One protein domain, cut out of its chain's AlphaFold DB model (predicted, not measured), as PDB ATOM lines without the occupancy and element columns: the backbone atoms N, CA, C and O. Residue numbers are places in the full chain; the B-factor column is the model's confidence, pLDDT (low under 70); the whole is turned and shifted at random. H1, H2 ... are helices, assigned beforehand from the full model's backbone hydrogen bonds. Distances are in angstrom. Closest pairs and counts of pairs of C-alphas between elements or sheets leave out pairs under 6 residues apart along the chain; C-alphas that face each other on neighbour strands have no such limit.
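AT A GLANCE: This is residues 47 to 86 of the 213 residues of the protein "Hypothetical protein" of Meloidogyne enterolobii (UniProt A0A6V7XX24). One long helix, H2, makes most of a rod, and a short helix, H1, folds back beside its first part at a slant, like the short arm of a V; the rest of H2 and the tail, residues 70 to 86, stick out free. The printed part has 40 residues with two named helices, H1 then H2, and no named strand: all helix. It is loose, with a radius of gyration of the C-alphas of 12.5 A and spans of 39 by 15 by 11 A.

HOW THE PARTS SIT: H2, residues 62 to 82, touches H1, residues 47 to 56, with its residues 62 to 69 alone. The closest C-alphas are those of Arg 52 and Ser 65, 5.8 A apart. They run opposite ways at a steep tilt of 48 degrees. In H1 and H2 every O i to N i+4 pair is within hydrogen-bond range.

IN THESE COORDINATES: H2 runs 29.8 A, from C-alpha 62 at (238.138, 276.379, 295.131) to C-alpha 82 at (224.553, 250.175, 298.954). H1 measures 14.3 A and begins with C-alpha 47 at (227.472, 273.444, 305.172).

THE WHOLE: The two C-alphas farthest apart, those of Gly 59 and Asp 86, are 40.2 A apart. The printed part has no cut, and the link from H1 to H2 is tight. Mean pLDDT of the printed part is 71.3; residues 47 to 48 and 75 to 86 are under 70.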
ATOM      1  N   SER A  47     226.429 274.224 304.487       64.19
ATOM      2  CA  SER A  47     227.472 273.444 305.172       64.19
ATOM      3  C   SER A  47     228.699 273.195 304.277       64.19
ATOM      4  O   SER A  47     229.829 273.093 304.763       64.19
ATOM      5  N   ARG A  48     228.482 273.206 302.956       68.81
ATOM      6  CA  ARG A  48     229.511 273.176 301.917       68.81
ATOM      7  C   ARG A  48     230.432 274.394 301.939       68.81
ATOM      8  O   ARG A  48     231.629 274.227 301.750       68.81
ATOM      9  N   ASP A  49     229.932 275.593 302.215       71.56
ATOM     10  CA  ASP A  49     230.741 276.817 302.269       71.56
ATOM     11  C   ASP A  49     231.648 276.857 303.501       71.56
ATOM     12  O   ASP A  49     232.809 277.258 303.401       71.56
ATOM     13  N   ILE A  50     231.168 276.360 304.645       74.44
ATOM     14  CA  ILE A  50     231.990 276.201 305.855       74.44
ATOM     15  C   ILE A  50     233.115 275.190 305.590       74.44
ATOM     16  O   ILE A  50     234.276 275.414 305.946       74.44
ATOM     17  N   PHE A  51     232.797 274.090 304.906       74.81
ATOM     18  CA  PHE A  51     233.789 273.085 304.545       74.81
ATOM     19  C   PHE A  51     234.781 273.588 303.483       74.81
ATOM     20  O   PHE A  51     235.980 273.348 303.613       74.81
ATOM     21  N   ARG A  52     234.336 274.378 302.496       78.38
ATOM     22  CA  ARG A  52     235.224 275.074 301.547       78.38
ATOM     23  C   ARG A  52     236.197 276.003 302.263       78.38
ATOM     24  O   ARG A  52     237.384 275.967 301.964       78.38
ATOM     25  N   GLN A  53     235.736 276.787 303.241       78.75
ATOM     26  CA  GLN A  53     236.618 277.648 304.039       78.75
ATOM     27  C   GLN A  53     237.658 276.835 304.824       78.75
ATOM     28  O   GLN A  53     238.819 277.238 304.920       78.75
ATOM     29  N   PHE A  54     237.278 275.665 305.339       79.12
ATOM     30  CA  PHE A  54     238.204 274.745 306.001       79.12
ATOM     31  C   PHE A  54     239.265 274.171 305.046       79.12
ATOM     32  O   PHE A  54     240.441 274.106 305.408       79.12
ATOM     33  N   LEU A  55     238.874 273.773 303.833       80.12
ATOM     34  CA  LEU A  55     239.803 273.274 302.813       80.12
ATOM     35  C   LEU A  55     240.722 274.389 302.295       80.12
ATOM     36  O   LEU A  55     241.933 274.186 302.186       80.12
ATOM     37  N   ALA A  56     240.188 275.596 302.108       82.50
ATOM     38  CA  ALA A  56     240.961 276.782 301.754       82.50
ATOM     39  C   ALA A  56     242.004 277.130 302.829       82.50
ATOM     40  O   ALA A  56     243.157 277.417 302.508       82.50
ATOM     41  N   ALA A  57     241.658 277.011 304.117       80.69
ATOM     42  CA  ALA A  57     242.606 277.193 305.221       80.69
ATOM     43  C   ALA A  57     243.740 276.147 305.236       80.69
ATOM     44  O   ALA A  57     244.768 276.358 305.880       80.69
ATOM     45  N   ARG A  58     243.578 275.025 304.522       80.94
ATOM     46  CA  ARG A  58     244.612 273.999 304.307       80.94
ATOM     47  C   ARG A  58     245.344 274.134 302.970       80.94
ATOM     48  O   ARG A  58     246.160 273.274 302.651       80.94
ATOM     49  N   GLY A  59     245.096 275.216 302.234       83.25
ATOM     50  CA  GLY A  59     245.801 275.550 301.000       83.25
ATOM     51  C   GLY A  59     245.210 274.937 299.732       83.25
ATOM     52  O   GLY A  59     245.865 275.005 298.698       83.25
ATOM     53  N   LEU A  60     244.006 274.357 299.791       82.62
ATOM     54  CA  LEU A  60     243.309 273.890 298.591       82.62
ATOM     55  C   LEU A  60     242.636 275.057 297.871       82.62
ATOM     56  O   LEU A  60     242.087 275.965 298.501       82.62
ATOM     57  N   ASN A  61     242.654 275.019 296.542       86.62
ATOM     58  CA  ASN A  61     241.920 275.994 295.740       86.62
ATOM     59  C   ASN A  61     240.412 275.651 295.699       86.62
ATOM     60  O   ASN A  61     239.966 274.599 296.167       86.62
ATOM     61  N   ASN A  62     239.594 276.562 295.164       79.69
ATOM     62  CA  ASN A  62     238.138 276.379 295.131       79.69
ATOM     63  C   ASN A  62     237.700 275.208 294.235       79.69
ATOM     64  O   ASN A  62     236.703 274.554 294.536       79.69
ATOM     65  N   GLU A  63     238.431 274.934 293.154       81.69
ATOM     66  CA  GLU A  63     238.123 273.850 292.214       81.69
ATOM     67  C   GLU A  63     238.405 272.477 292.842       81.69
ATOM     68  O   GLU A  63     237.547 271.595 292.833       81.69
ATOM     69  N   GLU A  64     239.555 272.331 293.499       80.06
ATOM     70  CA  GLU A  64     239.931 271.157 294.286       80.06
ATOM     71  C   GLU A  64     238.951 270.934 295.438       80.06
ATOM     72  O   GLU A  64     238.483 269.816 295.648       80.06
ATOM     73  N   SER A  65     238.568 272.000 296.143       82.31
ATOM     74  CA  SER A  65     237.603 271.916 297.243       82.31
ATOM     75  C   SER A  65     236.235 271.415 296.772       82.31
ATOM     76  O   SER A  65     235.626 270.585 297.444       82.31
ATOM     77  N   ASN A  66     235.772 271.864 295.600       81.56
ATOM     78  CA  ASN A  66     234.530 271.371 294.998       81.56
ATOM     79  C   ASN A  66     234.640 269.901 294.588       81.56
ATOM     80  O   ASN A  66     233.736 269.131 294.896       81.56
ATOM     81  N   SER A  67     235.764 269.492 293.993       82.00
ATOM     82  CA  SER A  67     235.976 268.092 293.601       82.00
ATOM     83  C   SER A  67     235.947 267.133 294.799       82.00
ATOM     84  O   SER A  67     235.380 266.044 294.707       82.00
ATOM     85  N   VAL A  68     236.496 267.552 295.949       80.06
ATOM     86  CA  VAL A  68     236.499 266.778 297.204       80.06
ATOM     87  C   VAL A  68     235.095 266.680 297.800       80.06
ATOM     88  O   VAL A  68     234.713 265.625 298.301       80.06
ATOM     89  N   ILE A  69     234.315 267.761 297.738       80.69
ATOM     90  CA  ILE A  69     232.919 267.758 298.195       80.69
ATOM     91  C   ILE A  69     232.073 266.836 297.318       80.69
ATOM     92  O   ILE A  69     231.347 266.003 297.844       80.69
ATOM     93  N   GLU A  70     232.209 266.928 295.996       80.19
ATOM     94  CA  GLU A  70     231.458 266.094 295.052       80.19
ATOM     95  C   GLU A  70     231.806 264.608 295.186       80.19
ATOM     96  O   GLU A  70     230.917 263.760 295.143       80.19
ATOM     97  N   THR A  71     233.082 264.272 295.409       79.00
ATOM     98  CA  THR A  71     233.481 262.879 295.674       79.00
ATOM     99  C   THR A  71     232.977 262.374 297.023       79.00
ATOM    100  O   THR A  71     232.548 261.225 297.109       79.00
ATOM    101  N   ALA A  72     232.994 263.205 298.068       71.56
ATOM    102  CA  ALA A  72     232.447 262.840 299.373       71.56
ATOM    103  C   ALA A  72     230.923 262.641 299.322       71.56
ATOM    104  O   ALA A  72     230.423 261.652 299.856       71.56
ATOM    105  N   ASP A  73     230.203 263.527 298.636       73.88
ATOM    106  CA  ASP A  73     228.759 263.417 298.423       73.88
ATOM    107  C   ASP A  73     228.425 262.173 297.590       73.88
ATOM    108  O   ASP A  73     227.534 261.416 297.965       73.88
ATOM    109  N   GLY A  74     229.192 261.905 296.527       72.25
ATOM    110  CA  GLY A  74     229.063 260.699 295.708       72.25
ATOM    111  C   GLY A  74     229.282 259.410 296.508       72.25
ATOM    112  O   GLY A  74     228.541 258.440 296.347       72.25
ATOM    113  N   PHE A  75     230.254 259.410 297.424       68.94
ATOM    114  CA  PHE A  75     230.504 258.286 298.326       68.94
ATOM    115  C   PHE A  75     229.386 258.115 299.361       68.94
ATOM    116  O   PHE A  75     228.999 256.990 299.664       68.94
ATOM    117  N   LEU A  76     228.825 259.211 299.879       58.34
ATOM    118  CA  LEU A  76     227.670 259.159 300.775       58.34
ATOM    119  C   LEU A  76     226.420 258.641 300.063       58.34
ATOM    120  O   LEU A  76     225.724 257.805 300.630       58.34
ATOM    121  N   THR A  77     226.152 259.066 298.825       66.38
ATOM    122  CA  THR A  77     225.059 258.493 298.027       66.38
ATOM    123  C   THR A  77     225.306 257.028 297.722       66.38
ATOM    124  O   THR A  77     224.394 256.235 297.878       66.38
ATOM    125  N   GLN A  78     226.545 256.640 297.411       67.94
ATOM    126  CA  GLN A  78     226.878 255.237 297.198       67.94
ATOM    127  C   GLN A  78     226.676 254.406 298.474       67.94
ATOM    128  O   GLN A  78     226.118 253.324 298.399       67.94
ATOM    129  N   ILE A  79     227.037 254.917 299.658       60.72
ATOM    130  CA  ILE A  79     226.743 254.250 300.938       60.72
ATOM    131  C   ILE A  79     225.233 254.125 301.167       60.72
ATOM    132  O   ILE A  79     224.777 253.100 301.668       60.72
ATOM    133  N   LEU A  80     224.463 255.164 300.844       52.97
ATOM    134  CA  LEU A  80     223.007 255.158 300.996       52.97
ATOM    135  C   LEU A  80     222.327 254.214 299.994       52.97
ATOM    136  O   LEU A  80     221.333 253.589 300.348       52.97
ATOM    137  N   ASP A  81     222.877 254.077 298.789       62.44
ATOM    138  CA  ASP A  81     222.394 253.163 297.753       62.44
ATOM    139  C   ASP A  81     222.814 251.707 298.035       62.44
ATOM    140  O   ASP A  81     222.022 250.785 297.836       62.44
ATOM    141  N   ASP A  82     224.029 251.489 298.550       61.53
ATOM    142  CA  ASP A  82     224.553 250.175 298.954       61.53
ATOM    143  C   ASP A  82     223.920 249.682 300.268       61.53
ATOM    144  O   ASP A  82     223.871 248.482 300.548       61.53
ATOM    145  N   SER A  83     223.445 250.601 301.109       39.72
ATOM    146  CA  SER A  83     222.695 250.326 302.336       39.72
ATOM    147  C   SER A  83     221.404 251.137 302.338       39.72
ATOM    148  O   SER A  83     221.302 252.103 303.107       39.72
ATOM    149  N   PRO A  84     220.412 250.745 301.511       43.25
ATOM    150  CA  PRO A  84     219.124 251.410 301.513       43.25
ATOM    151  C   PRO A  84     218.607 251.422 302.947       43.25
ATOM    152  O   PRO A  84     218.559 250.389 303.626       43.25
ATOM    153  N   MET A  85     218.248 252.613 303.425       39.62
ATOM    154  CA  MET A  85     217.480 252.801 304.654       39.62
ATOM    155  C   MET A  85     216.049 252.302 304.422       39.62
ATOM    156  O   MET A  85     215.079 253.032 304.617       39.62
ATOM    157  N   ASP A  86     215.908 251.050 303.990       38.69
ATOM    158  CA  ASP A  86     214.694 250.308 304.243       38.69
ATOM    159  C   ASP A  86     214.489 250.372 305.753       38.69
ATOM    160  O   ASP A  86     215.436 250.193 306.533       38.69
TER     161      ASP A  86